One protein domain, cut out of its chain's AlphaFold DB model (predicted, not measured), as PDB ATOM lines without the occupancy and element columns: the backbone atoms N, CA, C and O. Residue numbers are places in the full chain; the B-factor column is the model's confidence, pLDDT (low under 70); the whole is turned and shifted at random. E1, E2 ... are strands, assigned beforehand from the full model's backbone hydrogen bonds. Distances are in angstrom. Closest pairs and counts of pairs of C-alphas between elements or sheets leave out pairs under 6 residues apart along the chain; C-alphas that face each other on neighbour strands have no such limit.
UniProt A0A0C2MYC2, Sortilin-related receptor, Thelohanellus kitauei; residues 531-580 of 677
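Overview. This is residues 531 to 580 of the 677 residues of the protein "Sortilin-related receptor" of Thelohanellus kitauei (UniProt A0A0C2MYC2). Look for little regular structure: a small two-stranded hairpin, E1 and E2, sits at one end of the longest axis, and the looping stretch 531 to 566, with no named element, makes most of the rest. The printed part has 50 residues with no named helix and two strands, E1 then E2, in one antiparallel sheet; its class is all strand, though only 8 residues are in named elements. It is compact, with a radius of gyration of the C-alphas of 9.8 A, and spans 26 by 20 by 17 A.

Along the chain. Find C-alpha 567 at (4.183, 19.207, -19.871); from there E1, residues 567 to 570, runs 9.3 A. E2, residues 573 to 576, runs 10.2 A to C-alpha 576 at (3.624, 22.372, -17.138).

Arrangement. E1 and E2 form a hairpin over a tight link of 2 residues, antiparallel at 137 degrees between directions. C-alphas 567 and 576 face each other at 4.2 A. Check N 568 and O 575, within hydrogen-bond range at 2.8 A.

Size, cuts and confidence. The C-alphas farthest apart, of Asn 534 and Lys 573, are 26.2 A apart. The printed part has no cut. Its mean pLDDT is 83.8; residues 578 to 579 are under 70.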
ATOM      1  N   LEU A 531      21.671  20.009 -20.885       87.31
ATOM      2  CA  LEU A 531      22.795  19.987 -21.821       87.31
ATOM      3  C   LEU A 531      22.650  18.772 -22.743       87.31
ATOM      4  O   LEU A 531      22.798  17.634 -22.294       87.31
ATOM      5  N   CYS A 532      22.384  19.026 -24.019       86.81
ATOM      6  CA  CYS A 532      22.309  18.012 -25.068       86.81
ATOM      7  C   CYS A 532      23.679  17.365 -25.322       86.81
ATOM      8  O   CYS A 532      24.725  17.977 -25.081       86.81
ATOM      9  N   GLN A 533      23.704  16.160 -25.891       88.38
ATOM     10  CA  GLN A 533      24.945  15.456 -26.233       88.38
ATOM     11  C   GLN A 533      25.759  16.206 -27.310       88.38
ATOM     12  O   GLN A 533      26.992  16.215 -27.265       88.38
ATOM     13  N   ASN A 534      25.086  16.946 -28.198       86.00
ATOM     14  CA  ASN A 534      25.656  17.910 -29.148       86.00
ATOM     15  C   ASN A 534      26.139  19.240 -28.521       86.00
ATOM     16  O   ASN A 534      26.601  20.122 -29.244       86.00
ATOM     17  N   LYS A 535      26.088  19.373 -27.187       84.38
ATOM     18  CA  LYS A 535      26.525  20.528 -26.375       84.38
ATOM     19  C   LYS A 535      25.656  21.792 -26.472       84.38
ATOM     20  O   LYS A 535      26.038  22.809 -25.891       84.38
ATOM     21  N   LYS A 536      24.491  21.763 -27.132       82.12
ATOM     22  CA  LYS A 536      23.476  22.819 -26.952       82.12
ATOM     23  C   LYS A 536      22.966  22.819 -25.506       82.12
ATOM     24  O   LYS A 536      22.855  21.763 -24.888       82.12
ATOM     25  N   CYS A 537      22.615  23.996 -24.998       82.00
ATOM     26  CA  CYS A 537      21.978  24.164 -23.697       82.00
ATOM     27  C   CYS A 537      20.549  24.681 -23.880       82.00
ATOM     28  O   CYS A 537      20.356  25.709 -24.527       82.00
ATOM     29  N   PHE A 538      19.581  23.996 -23.278       82.19
ATOM     30  CA  PHE A 538      18.189  24.430 -23.167       82.19
ATOM     31  C   PHE A 538      17.785  24.515 -21.690       82.19
ATOM     32  O   PHE A 538      18.528  24.082 -20.809       82.19
ATOM     33  N   LEU A 539      16.608  25.065 -21.398       79.50
ATOM     34  CA  LEU A 539      16.010  25.021 -20.059       79.50
ATOM     35  C   LEU A 539      15.637  23.571 -19.678       79.50
ATOM     36  O   LEU A 539      15.514  22.704 -20.539       79.50
ATOM     37  N   ASN A 540      15.457  23.268 -18.385       75.69
ATOM     38  CA  ASN A 540      15.101  21.899 -17.962       75.69
ATOM     39  C   ASN A 540      13.696  21.453 -18.433       75.69
ATOM     40  O   ASN A 540      13.405  20.258 -18.391       75.69
ATOM     41  N   ASN A 541      12.850  22.381 -18.898       79.75
ATOM     42  CA  ASN A 541      11.486  22.117 -19.363       79.75
ATOM     43  C   ASN A 541      11.391  21.410 -20.733       79.75
ATOM     44  O   ASN A 541      10.297  21.023 -21.136       79.75
ATOM     45  N   VAL A 542      12.511  21.174 -21.429       84.31
ATOM     46  CA  VAL A 542      12.516  20.369 -22.667       84.31
ATOM     47  C   VAL A 542      12.484  18.858 -22.401       84.31
ATOM     48  O   VAL A 542      12.188  18.081 -23.296       84.31
ATOM     49  N   LYS A 543      12.778  18.389 -21.182       87.88
ATOM     50  CA  LYS A 543      13.073  16.963 -20.981       87.88
ATOM     51  C   LYS A 543      11.827  16.058 -20.949       87.88
ATOM     52  O   LYS A 543      10.935  16.260 -20.120       87.88
ATOM     53  N   CYS A 544      11.842  14.971 -21.730       90.12
ATOM     54  CA  CYS A 544      10.828  13.903 -21.735       90.12
ATOM     55  C   CYS A 544       9.399  14.389 -22.044       90.12
ATOM     56  O   CYS A 544       8.420  13.884 -21.480       90.12
ATOM     57  N   ASN A 545       9.288  15.400 -22.901       84.25
ATOM     58  CA  ASN A 545       8.042  16.065 -23.255       84.25
ATOM     59  C   ASN A 545       7.398  15.536 -24.555       84.25
ATOM     60  O   ASN A 545       6.271  15.911 -24.876       84.25
ATOM     61  N   GLY A 546       8.099  14.660 -25.284       81.50
ATOM     62  CA  GLY A 546       7.676  14.110 -26.575       81.50
ATOM     63  C   GLY A 546       8.362  14.730 -27.796       81.50
ATOM     64  O   GLY A 546       8.256  14.158 -28.881       81.50
ATOM     65  N   ILE A 547       9.070  15.850 -27.629       84.12
ATOM     66  CA  ILE A 547       9.741  16.635 -28.676       84.12
ATOM     67  C   ILE A 547      11.269  16.527 -28.494       84.12
ATOM     68  O   ILE A 547      11.748  16.229 -27.409       84.12
ATOM     69  N   SER A 548      12.035  16.704 -29.576       87.50
ATOM     70  CA  SER A 548      13.508  16.648 -29.595       87.50
ATOM     71  C   SER A 548      14.088  18.054 -29.804       87.50
ATOM     72  O   SER A 548      14.669  18.351 -30.852       87.50
ATOM     73  N   GLU A 549      13.898  18.965 -28.843       90.81
ATOM     74  CA  GLU A 549      14.436  20.335 -28.897       90.81
ATOM     75  C   GLU A 549      15.973  20.357 -29.063       90.81
ATOM     76  O   GLU A 549      16.533  21.194 -29.783       90.81
ATOM     77  N   CYS A 550      16.671  19.378 -28.483       83.88
ATOM     78  CA  CYS A 550      18.094  19.148 -28.692       83.88
ATOM     79  C   CYS A 550      18.453  18.906 -30.167       83.88
ATOM     80  O   CYS A 550      19.536  19.320 -30.609       83.88
ATOM     81  N   GLY A 551      17.580  18.264 -30.948       86.19
ATOM     82  CA  GLY A 551      17.855  17.814 -32.317       86.19
ATOM     83  C   GLY A 551      18.875  16.670 -32.405       86.19
ATOM     84  O   GLY A 551      19.478  16.471 -33.456       86.19
ATOM     85  N   ASP A 552      19.109  15.975 -31.291       89.56
ATOM     86  CA  ASP A 552      19.862  14.715 -31.186       89.56
ATOM     87  C   ASP A 552      19.193  13.715 -30.214       89.56
ATOM     88  O   ASP A 552      19.823  12.745 -29.798       89.56
ATOM     89  N   GLU A 553      17.932  13.976 -29.840       90.31
ATOM     90  CA  GLU A 553      17.082  13.186 -28.928       90.31
ATOM     91  C   GLU A 553      17.607  13.015 -27.487       90.31
ATOM     92  O   GLU A 553      17.007  12.287 -26.695       90.31
ATOM     93  N   SER A 554      18.689  13.698 -27.089       92.06
ATOM     94  CA  SER A 554      19.266  13.586 -25.733       92.06
ATOM     95  C   SER A 554      18.262  13.840 -24.602       92.06
ATOM     96  O   SER A 554      18.371  13.252 -23.524       92.06
ATOM     97  N   ASP A 555      17.320  14.746 -24.842       90.00
ATOM     98  CA  ASP A 555      16.217  15.173 -23.982       90.00
ATOM     99  C   ASP A 555      15.116  14.113 -23.827       90.00
ATOM    100  O   ASP A 555      14.549  13.975 -22.739       90.00
ATOM    101  N   GLU A 556      14.871  13.313 -24.863       93.88
ATOM    102  CA  GLU A 556      13.876  12.229 -24.888       93.88
ATOM    103  C   GLU A 556      14.449  10.857 -24.488       93.88
ATOM    104  O   GLU A 556      13.712   9.895 -24.245       93.88
ATOM    105  N   ILE A 557      15.773  10.749 -24.376       86.69
ATOM    106  CA  ILE A 557      16.474   9.522 -23.996       86.69
ATOM    107  C   ILE A 557      16.545   9.376 -22.458       86.69
ATOM    108  O   ILE A 557      16.829  10.310 -21.702       86.69
ATOM    109  N   ARG A 558      16.321   8.143 -21.966       86.38
ATOM    110  CA  ARG A 558      16.224   7.779 -20.527       86.38
ATOM    111  C   ARG A 558      15.093   8.507 -19.779       86.38
ATOM    112  O   ARG A 558      15.290   9.031 -18.678       86.38
ATOM    113  N   CYS A 559      13.907   8.512 -20.371       85.88
ATOM    114  CA  CYS A 559      12.660   8.939 -19.740       85.88
ATOM    115  C   CYS A 559      11.938   7.745 -19.097       85.88
ATOM    116  O   CYS A 559      11.854   6.683 -19.707       85.88
ATOM    117  N   SER A 560      11.419   7.899 -17.872       84.94
ATOM    118  CA  SER A 560      10.626   6.844 -17.205       84.94
ATOM    119  C   SER A 560       9.173   6.797 -17.692       84.94
ATOM    120  O   SER A 560       8.521   5.764 -17.596       84.94
ATOM    121  N   GLN A 561       8.684   7.919 -18.218       87.19
ATOM    122  CA  GLN A 561       7.431   8.095 -18.951       87.19
ATOM    123  C   GLN A 561       7.610   9.303 -19.886       87.19
ATOM    124  O   GLN A 561       8.461  10.154 -19.610       87.19
ATOM    125  N   LYS A 562       6.821   9.401 -20.961       89.50
ATOM    126  CA  LYS A 562       6.692  10.647 -21.734       89.50
ATOM    127  C   LYS A 562       5.529  11.468 -21.179       89.50
ATOM    128  O   LYS A 562       4.491  10.900 -20.842       89.50
ATOM    129  N   CYS A 563       5.717  12.777 -21.072       86.88
ATOM    130  CA  CYS A 563       4.672  13.709 -20.657       86.88
ATOM    131  C   CYS A 563       3.829  14.187 -21.848       86.88
ATOM    132  O   CYS A 563       4.105  13.834 -22.994       86.88
ATOM    133  N   ARG A 564       2.758  14.943 -21.581       85.38
ATOM    134  CA  ARG A 564       1.954  15.558 -22.647       85.38
ATOM    135  C   ARG A 564       2.703  16.735 -23.273       85.38
ATOM    136  O   ARG A 564       3.589  17.310 -22.664       85.38
ATOM    137  N   GLU A 565       2.269  17.153 -24.455       75.62
ATOM    138  CA  GLU A 565       2.914  18.185 -25.284       75.62
ATOM    139  C   GLU A 565       3.121  19.557 -24.588       75.62
ATOM    140  O   GLU A 565       4.047  20.296 -24.932       75.62
ATOM    141  N   ASN A 566       2.296  19.878 -23.580       78.75
ATOM    142  CA  ASN A 566       2.386  21.088 -22.740       78.75
ATOM    143  C   ASN A 566       3.137  20.865 -21.408       78.75
ATOM    144  O   ASN A 566       3.238  21.779 -20.596       78.75
ATOM    145  N   GLU A 567       3.604  19.650 -21.140       82.31
ATOM    146  CA  GLU A 567       4.183  19.207 -19.871       82.31
ATOM    147  C   GLU A 567       5.614  18.687 -20.090       82.31
ATOM    148  O   GLU A 567       6.023  18.421 -21.213       82.31
ATOM    149  N   HIS A 568       6.386  18.501 -19.022       85.31
ATOM    150  CA  HIS A 568       7.710  17.874 -19.062       85.31
ATOM    151  C   HIS A 568       7.974  17.065 -17.784       85.31
ATOM    152  O   HIS A 568       7.263  17.226 -16.785       85.31
ATOM    153  N   LEU A 569       8.969  16.170 -17.806       84.25
ATOM    154  CA  LEU A 569       9.178  15.210 -16.716       84.25
ATOM    155  C   LEU A 569      10.085  15.760 -15.608       84.25
ATOM    156  O   LEU A 569      11.310  15.793 -15.745       84.25
ATOM    157  N   CYS A 570       9.479  16.062 -14.463       85.38
ATOM    158  CA  CYS A 570      10.148  16.515 -13.253       85.38
ATOM    159  C   CYS A 570       9.996  15.522 -12.101       85.38
ATOM    160  O   CYS A 570       8.883  15.215 -11.689       85.38
ATOM    161  N   GLU A 571      11.111  15.000 -11.581       84.00
ATOM    162  CA  GLU A 571      11.134  14.035 -10.462       84.00
ATOM    163  C   GLU A 571      10.109  12.881 -10.605       84.00
ATOM    164  O   GLU A 571       9.436  12.482  -9.657       84.00
ATOM    165  N   MET A 572       9.995  12.334 -11.826       83.69
ATOM    166  CA  MET A 572       9.037  11.285 -12.233       83.69
ATOM    167  C   MET A 572       7.550  11.706 -12.282       83.69
ATOM    168  O   MET A 572       6.676  10.856 -12.437       83.69
ATOM    169  N   LYS A 573       7.239  13.006 -12.224       87.56
ATOM    170  CA  LYS A 573       5.907  13.591 -12.462       87.56
ATOM    171  C   LYS A 573       5.918  14.473 -13.708       87.56
ATOM    172  O   LYS A 573       6.940  15.062 -14.034       87.56
ATOM    173  N   CYS A 574       4.782  14.597 -14.382       86.44
ATOM    174  CA  CYS A 574       4.615  15.582 -15.448       86.44
ATOM    175  C   CYS A 574       4.109  16.905 -14.860       86.44
ATOM    176  O   CYS A 574       3.163  16.897 -14.071       86.44
ATOM    177  N   ILE A 575       4.755  18.020 -15.208       80.56
ATOM    178  CA  ILE A 575       4.382  19.388 -14.795       80.56
ATOM    179  C   ILE A 575       4.417  20.326 -16.010       80.56
ATOM    180  O   ILE A 575       5.102  20.011 -16.984       80.56
ATOM    181  N   SER A 576       3.705  21.461 -15.977       79.62
ATOM    182  CA  SER A 576       3.624  22.372 -17.138       79.62
ATOM    183  C   SER A 576       5.000  22.851 -17.613       79.62
ATOM    184  O   SER A 576       5.897  23.067 -16.797       79.62
ATOM    185  N   LYS A 577       5.159  23.062 -18.924       71.81
ATOM    186  CA  LYS A 577       6.376  23.633 -19.530       71.81
ATOM    187  C   LYS A 577       6.659  25.072 -19.080       71.81
ATOM    188  O   LYS A 577       7.810  25.495 -19.145       71.81
ATOM    189  N   ASP A 578       5.654  25.793 -18.581       67.38
ATOM    190  CA  ASP A 578       5.792  27.154 -18.025       67.38
ATOM    191  C   ASP A 578       6.534  27.177 -16.676       67.38
ATOM    192  O   ASP A 578       7.007  28.221 -16.230       67.38
ATOM    193  N   ILE A 579       6.629  26.023 -16.011       60.44
ATOM    194  CA  ILE A 579       7.353  25.837 -14.754       60.44
ATOM    195  C   ILE A 579       8.704  25.213 -15.107       60.44
ATOM    196  O   ILE A 579       8.765  24.244 -15.859       60.44
ATOM    197  N   VAL A 580       9.807  25.729 -14.565       73.44
ATOM    198  CA  VAL A 580      11.119  25.087 -14.733       73.44
ATOM    199  C   VAL A 580      11.304  24.029 -13.649       73.44
ATOM    200  O   VAL A 580      11.060  24.290 -12.475       73.44
TER     201      VAL A 580